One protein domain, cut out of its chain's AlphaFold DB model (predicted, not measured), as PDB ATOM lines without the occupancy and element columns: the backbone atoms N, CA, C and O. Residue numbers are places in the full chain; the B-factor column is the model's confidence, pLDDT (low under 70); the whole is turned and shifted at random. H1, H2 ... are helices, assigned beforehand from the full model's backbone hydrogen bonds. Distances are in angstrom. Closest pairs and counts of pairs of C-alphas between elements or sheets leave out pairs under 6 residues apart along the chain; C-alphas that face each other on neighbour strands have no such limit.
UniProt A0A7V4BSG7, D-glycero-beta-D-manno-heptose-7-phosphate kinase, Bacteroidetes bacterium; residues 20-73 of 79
ATOM      1  N   GLY A  20     176.516 209.256 170.923       95.75
ATOM      2  CA  GLY A  20     175.302 210.065 171.061       95.75
ATOM      3  C   GLY A  20     175.599 211.551 171.271       95.75
ATOM      4  O   GLY A  20     175.010 212.396 170.596       95.75
ATOM      5  N   ASP A  21     176.565 211.869 172.135       96.50
ATOM      6  CA  ASP A  21     176.981 213.253 172.390       96.50
ATOM      7  C   ASP A  21     177.561 213.897 171.127       96.50
ATOM      8  O   ASP A  21     177.260 215.052 170.815       96.50
ATOM      9  N   THR A  22     178.335 213.130 170.352       96.31
ATOM     10  CA  THR A  22     178.886 213.570 169.064       96.31
ATOM     11  C   THR A  22     177.774 213.866 168.058       96.31
ATOM     12  O   THR A  22     177.775 214.932 167.442       96.31
ATOM     13  N   VAL A  23     176.788 212.970 167.931       97.06
ATOM     14  CA  VAL A  23     175.619 213.156 167.053       97.06
ATOM     15  C   VAL A  23     174.866 214.435 167.417       97.06
ATOM     16  O   VAL A  23     174.617 215.269 166.547       97.06
ATOM     17  N   VAL A  24     174.531 214.628 168.695       97.31
ATOM     18  CA  VAL A  24     173.776 215.807 169.144       97.31
ATOM     19  C   VAL A  24     174.578 217.091 168.935       97.31
ATOM     20  O   VAL A  24     174.033 218.073 168.434       97.31
ATOM     21  N   SER A  25     175.874 217.077 169.255       96.75
ATOM     22  CA  SER A  25     176.750 218.246 169.113       96.75
ATOM     23  C   SER A  25     176.870 218.694 167.656       96.75
ATOM     24  O   SER A  25     176.724 219.880 167.354       96.75
ATOM     25  N   VAL A  26     177.085 217.749 166.735       96.50
ATOM     26  CA  VAL A  26     177.207 218.047 165.301       96.50
ATOM     27  C   VAL A  26     175.863 218.463 164.709       96.50
ATOM     28  O   VAL A  26     175.810 219.450 163.978       96.50
ATOM     29  N   ALA A  27     174.765 217.789 165.067       96.94
ATOM     30  CA  ALA A  27     173.432 218.177 164.610       96.94
ATOM     31  C   ALA A  27     173.081 219.610 165.047       96.94
ATOM     32  O   ALA A  27     172.646 220.414 164.223       96.94
ATOM     33  N   ALA A  28     173.328 219.952 166.316       97.94
ATOM     34  CA  ALA A  28     173.090 221.293 166.843       97.94
ATOM     35  C   ALA A  28     173.927 222.354 166.112       97.94
ATOM     36  O   ALA A  28     173.393 223.397 165.733       97.94
ATOM     37  N   LEU A  29     175.209 222.071 165.853       96.31
ATOM     38  CA  LEU A  29     176.088 222.958 165.091       96.31
ATOM     39  C   LEU A  29     175.571 223.190 163.663       96.31
ATOM     40  O   LEU A  29     175.482 224.335 163.224       96.31
ATOM     41  N   CYS A  30     175.190 222.128 162.951       95.75
ATOM     42  CA  CYS A  30     174.632 222.225 161.600       95.75
ATOM     43  C   CYS A  30     173.349 223.056 161.563       95.75
ATOM     44  O   CYS A  30     173.185 223.910 160.691       95.75
ATOM     45  N   MET A  31     172.447 222.829 162.520       96.38
ATOM     46  CA  MET A  31     171.205 223.592 162.618       96.38
ATOM     47  C   MET A  31     171.477 225.068 162.922       96.38
ATOM     48  O   MET A  31     170.873 225.937 162.296       96.38
ATOM     49  N   ALA A  32     172.423 225.368 163.818       97.94
ATOM     50  CA  ALA A  32     172.849 226.739 164.103       97.94
ATOM     51  C   ALA A  32     173.487 227.424 162.879       97.94
ATOM     52  O   ALA A  32     173.326 228.628 162.695       97.94
ATOM     53  N   ALA A  33     174.155 226.657 162.015       97.25
ATOM     54  CA  ALA A  33     174.708 227.125 160.744       97.25
ATOM     55  C   ALA A  33     173.661 227.267 159.616       97.25
ATOM     56  O   ALA A  33     174.020 227.624 158.495       97.25
ATOM     57  N   GLY A  34     172.378 226.997 159.883       96.44
ATOM     58  CA  GLY A  34     171.291 227.142 158.910       96.44
ATOM     59  C   GLY A  34     171.147 225.977 157.925       96.44
ATOM     60  O   GLY A  34     170.473 226.120 156.906       96.44
ATOM     61  N   MET A  35     171.764 224.826 158.205       94.81
ATOM     62  CA  MET A  35     171.604 223.623 157.384       94.81
ATOM     63  C   MET A  35     170.207 223.017 157.562       94.81
ATOM     64  O   MET A  35     169.561 223.166 158.602       94.81
ATOM     65  N   THR A  36     169.737 222.281 156.554       93.12
ATOM     66  CA  THR A  36     168.462 221.560 156.666       93.12
ATOM     67  C   THR A  36     168.557 220.426 157.691       93.12
ATOM     68  O   THR A  36     169.632 219.876 157.936       93.12
ATOM     69  N   ALA A  37     167.417 220.013 158.258       92.62
ATOM     70  CA  ALA A  37     167.374 218.903 159.215       92.62
ATOM     71  C   ALA A  37     167.954 217.596 158.639       92.62
ATOM     72  O   ALA A  37     168.606 216.847 159.360       92.62
ATOM     73  N   CYS A  38     167.759 217.344 157.340       92.50
ATOM     74  CA  CYS A  38     168.322 216.174 156.676       92.50
ATOM     75  C   CYS A  38     169.854 216.264 156.579       92.50
ATOM     76  O   CYS A  38     170.542 215.335 156.994       92.50
ATOM     77  N   GLN A  39     170.396 217.399 156.120       92.38
ATOM     78  CA  GLN A  39     171.850 217.602 156.037       92.38
ATOM     79  C   GLN A  39     172.514 217.523 157.418       92.38
ATOM     80  O   GLN A  39     173.571 216.909 157.565       92.38
ATOM     81  N   ALA A  40     171.879 218.102 158.442       94.38
ATOM     82  CA  ALA A  40     172.342 218.016 159.822       94.38
ATOM     83  C   ALA A  40     172.367 216.561 160.321       94.38
ATOM     84  O   ALA A  40     173.367 216.126 160.888       94.38
ATOM     85  N   ALA A  41     171.303 215.793 160.067       94.81
ATOM     86  CA  ALA A  41     171.230 214.384 160.446       94.81
ATOM     87  C   ALA A  41     172.269 213.525 159.708       94.81
ATOM     88  O   ALA A  41     172.895 212.664 160.325       94.81
ATOM     89  N   ALA A  42     172.505 213.786 158.419       93.12
ATOM     90  CA  ALA A  42     173.518 213.094 157.628       93.12
ATOM     91  C   ALA A  42     174.928 213.320 158.191       93.12
ATOM     92  O   ALA A  42     175.665 212.359 158.423       93.12
ATOM     93  N   LEU A  43     175.284 214.577 158.479       93.81
ATOM     94  CA  LEU A  43     176.603 214.903 159.018       93.81
ATOM     95  C   LEU A  43     176.789 214.376 160.445       93.81
ATOM     96  O   LEU A  43     177.852 213.854 160.783       93.81
ATOM     97  N   ALA A  44     175.750 214.469 161.274       95.62
ATOM     98  CA  ALA A  44     175.770 213.950 162.633       95.62
ATOM     99  C   ALA A  44     175.942 212.426 162.666       95.62
ATOM    100  O   ALA A  44     176.753 211.921 163.437       95.62
ATOM    101  N   ASN A  45     175.241 211.697 161.792       94.88
ATOM    102  CA  ASN A  45     175.393 210.251 161.630       94.88
ATOM    103  C   ASN A  45     176.820 209.873 161.200       94.88
ATOM    104  O   ASN A  45     177.402 208.927 161.733       94.88
ATOM    105  N   LEU A  46     177.416 210.649 160.287       94.31
ATOM    106  CA  LEU A  46     178.800 210.458 159.859       94.31
ATOM    107  C   LEU A  46     179.787 210.619 161.021       94.31
ATOM    108  O   LEU A  46     180.620 209.741 161.245       94.31
ATOM    109  N   ALA A  47     179.662 211.710 161.778       95.50
ATOM    110  CA  ALA A  47     180.522 212.000 162.921       95.50
ATOM    111  C   ALA A  47     180.343 210.984 164.062       95.50
ATOM    112  O   ALA A  47     181.329 210.519 164.633       95.50
ATOM    113  N   GLY A  48     179.098 210.597 164.352       95.75
ATOM    114  CA  GLY A  48     178.767 209.572 165.342       95.75
ATOM    115  C   GLY A  48     179.352 208.208 164.988       95.75
ATOM    116  O   GLY A  48     179.894 207.532 165.850       95.75
ATOM    117  N   GLY A  49     179.325 207.818 163.712       94.75
ATOM    118  CA  GLY A  49     180.003 206.599 163.270       94.75
ATOM    119  C   GLY A  49     181.527 206.690 163.385       94.75
ATOM    120  O   GLY A  49     182.170 205.713 163.752       94.75
ATOM    121  N   LEU A  50     182.109 207.857 163.095       94.94
ATOM    122  CA  LEU A  50     183.559 208.058 163.111       94.94
ATOM    123  C   LEU A  50     184.154 207.970 164.524       94.94
ATOM    124  O   LEU A  50     185.249 207.434 164.692       94.94
ATOM    125  N   VAL A  51     183.447 208.474 165.545       95.62
ATOM    126  CA  VAL A  51     183.927 208.371 166.934       95.62
ATOM    127  C   VAL A  51     183.928 206.924 167.416       95.62
ATOM    128  O   VAL A  51     184.804 206.544 168.187       95.62
ATOM    129  N   CYS A  52     183.036 206.091 166.874       95.94
ATOM    130  CA  CYS A  52     182.969 204.686 167.241       95.94
ATOM    131  C   CYS A  52     184.189 203.854 166.792       95.94
ATOM    132  O   CYS A  52     184.382 202.731 167.250       95.94
ATOM    133  N   GLU A  53     185.041 204.377 165.906       94.81
ATOM    134  CA  GLU A  53     186.307 203.737 165.500       94.81
ATOM    135  C   GLU A  53     187.443 203.979 166.521       94.81
ATOM    136  O   GLU A  53     188.597 203.596 166.297       94.81
ATOM    137  N   LYS A  54     187.159 204.680 167.625       93.19
ATOM    138  CA  LYS A  54     188.124 205.078 168.658       93.19
ATOM    139  C   LYS A  54     187.735 204.475 170.002       93.19
ATOM    140  O   LYS A  54     186.570 204.206 170.236       93.19
ATOM    141  N   VAL A  55     188.716 204.270 170.879       93.81
ATOM    142  CA  VAL A  55     188.490 203.740 172.234       93.81
ATOM    143  C   VAL A  55     188.253 204.893 173.207       93.81
ATOM    144  O   VAL A  55     189.064 205.821 173.264       93.81
ATOM    145  N   GLY A  56     187.189 204.803 174.007       91.25
ATOM    146  CA  GLY A  56     186.788 205.819 174.975       91.25
ATOM    147  C   GLY A  56     186.089 207.036 174.360       91.25
ATOM    148  O   GLY A  56     185.827 207.107 173.163       91.25
ATOM    149  N   VAL A  57     185.790 208.025 175.207       90.25
ATOM    150  CA  VAL A  57     185.146 209.280 174.789       90.25
ATOM    151  C   VAL A  57     186.199 210.218 174.210       90.25
ATOM    152  O   VAL A  57     186.938 210.868 174.951       90.25
ATOM    153  N   VAL A  58     186.270 210.285 172.881       91.12
ATOM    154  CA  VAL A  58     187.205 211.163 172.168       91.12
ATOM    155  C   VAL A  58     186.465 212.183 171.302       91.12
ATOM    156  O   VAL A  58     185.446 211.855 170.696       91.12
ATOM    157  N   PRO A  59     186.958 213.428 171.208       90.62
ATOM    158  CA  PRO A  59     186.358 214.418 170.327       90.62
ATOM    159  C   PRO A  59     186.680 214.116 168.858       90.62
ATOM    160  O   PRO A  59     187.781 213.672 168.522       90.62
ATOM    161  N   ILE A  60     185.743 214.440 167.967       92.44
ATOM    162  CA  ILE A  60     185.996 214.508 166.523       92.44
ATOM    163  C   ILE A  60     186.491 215.908 166.170       92.44
ATOM    164  O   ILE A  60     185.851 216.904 166.511       92.44
ATOM    165  N   THR A  61     187.625 215.994 165.469       93.50
ATOM    166  CA  THR A  61     188.129 217.274 164.956       93.50
ATOM    167  C   THR A  61     187.518 217.608 163.600       93.50
ATOM    168  O   THR A  61     187.031 216.735 162.873       93.50
ATOM    169  N   ARG A  62     187.585 218.889 163.228       91.75
ATOM    170  CA  ARG A  62     187.141 219.369 161.918       91.75
ATOM    171  C   ARG A  62     187.830 218.611 160.783       91.75
ATOM    172  O   ARG A  62     187.161 218.164 159.862       91.75
ATOM    173  N   GLU A  63     189.141 218.421 160.870       94.44
ATOM    174  CA  GLU A  63     189.955 217.787 159.829       94.44
ATOM    175  C   GLU A  63     189.562 216.319 159.626       94.44
ATOM    176  O   GLU A  63     189.526 215.830 158.496       94.44
ATOM    177  N   MET A  64     189.237 215.614 160.717       93.06
ATOM    178  CA  MET A  64     188.753 214.233 160.660       93.06
ATOM    179  C   MET A  64     187.422 214.151 159.912       93.06
ATOM    180  O   MET A  64     187.274 213.330 159.006       93.06
ATOM    181  N   LEU A  65     186.478 215.027 160.264       92.25
ATOM    182  CA  LEU A  65     185.159 215.062 159.643       92.25
ATOM    183  C   LEU A  65     185.227 215.511 158.176       92.25
ATOM    184  O   LEU A  65     184.562 214.925 157.327       92.25
ATOM    185  N   GLU A  66     186.064 216.498 157.850       92.00
ATOM    186  CA  GLU A  66     186.293 216.953 156.472       92.00
ATOM    187  C   GLU A  66     186.894 215.852 155.601       92.00
ATOM    188  O   GLU A  66     186.434 215.625 154.481       92.00
ATOM    189  N   LYS A  67     187.897 215.130 156.111       92.62
ATOM    190  CA  LYS A  67     188.486 213.993 155.398       92.62
ATOM    191  C   LYS A  67     187.442 212.917 155.117       92.62
ATOM    192  O   LYS A  67     187.408 212.367 154.015       92.62
ATOM    193  N   GLU A  68     186.589 212.640 156.094       90.69
ATOM    194  CA  GLU A  68     185.538 211.645 155.948       90.69
ATOM    195  C   GLU A  68     184.459 212.095 154.951       90.69
ATOM    196  O   GLU A  68     184.063 211.319 154.084       90.69
ATOM    197  N   LEU A  69     184.068 213.370 154.981       88.81
ATOM    198  CA  LEU A  69     183.167 213.966 153.991       88.81
ATOM    199  C   LEU A  69     183.717 213.878 152.565       88.81
ATOM    200  O   LEU A  69     182.980 213.565 151.634       88.81
ATOM    201  N   LEU A  70     185.016 214.129 152.376       88.38
ATOM    202  CA  LEU A  70     185.661 214.012 151.066       88.38
ATOM    203  C   LEU A  70     185.610 212.582 150.523       88.38
ATOM    204  O   LEU A  70     185.438 212.400 149.318       88.38
ATOM    205  N   ARG A  71     185.718 211.581 151.401       85.62
ATOM    206  CA  ARG A  71     185.550 210.163 151.052       85.62
ATOM    207  C   ARG A  71     184.102 209.831 150.668       85.62
ATOM    208  O   ARG A  71     183.882 208.905 149.894       85.62
ATOM    209  N   TRP A  72     183.148 210.606 151.180       75.50
ATOM    210  CA  TRP A  72     181.700 210.417 151.052       75.50
ATOM    211  C   TRP A  72     181.017 211.246 149.956       75.50
ATOM    212  O   TRP A  72     179.811 211.111 149.768       75.50
ATOM    213  N   LYS A  73     181.761 212.062 149.195       64.88
ATOM    214  CA  LYS A  73     181.251 213.024 148.190       64.88
ATOM    215  C   LYS A  73     180.300 212.472 147.109       64.88
ATOM    216  O   LYS A  73     179.776 213.260 146.331       64.88
TER     217      LYS A  73
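What this domain is: This is residues 20 to 73 of the 79 residues of the protein "D-glycero-beta-D-manno-heptose-7-phosphate kinase" of Bacteroidetes bacterium (UniProt A0A7V4BSG7). The longest helix, H2, folds against H1 as a helical hairpin, and the shorter H3 is set crosswise at the later part of H2, away from H1. Residues 52 to 61 loop past the end of H2 and fold back to H3. The 54 printed residues hold three named helices, H1, H2, H3 in chain order, and no named strand: all helix. The whole is compact, with a radius of gyration of the C-alphas of 10.6 A and spans of 31 by 24 by 15 A.

How they stand to each other: H2, residues 37 to 51, touches H1, residues 20 to 32; the closest C-alphas, of Val 23 and Ala 44, are 4.5 A apart. This hairpin runs opposite ways at a shallow tilt of 34.8 degrees, only just short of steep. H3, residues 62 to 72, touches H2 at its residues 46 to 50 alone; the closest C-alphas, of Ala 47 and Leu 65, are 6.5 A apart. Their lines are only just about perpendicular, at 73 degrees. H1 and H3 are apart. In H1, H2 and H3 every O i to N i+4 pair is within hydrogen-bond range.

Where its parts are: H2 measures 21.1 A from first to last C-alpha, H1 18.2 A and H3 15.1 A. C-alpha 20 is at (175.302, 210.065, 171.061) and C-alpha 72 at (181.700, 210.417, 151.052).

The domain as a whole: The farthest C-alphas, of Gly 34 and Val 55, are 32.0 A apart. The printed part has no cut; the link H1 to H2 is tight, H2 to H3 short. Residue 73 alone has pLDDT under 70.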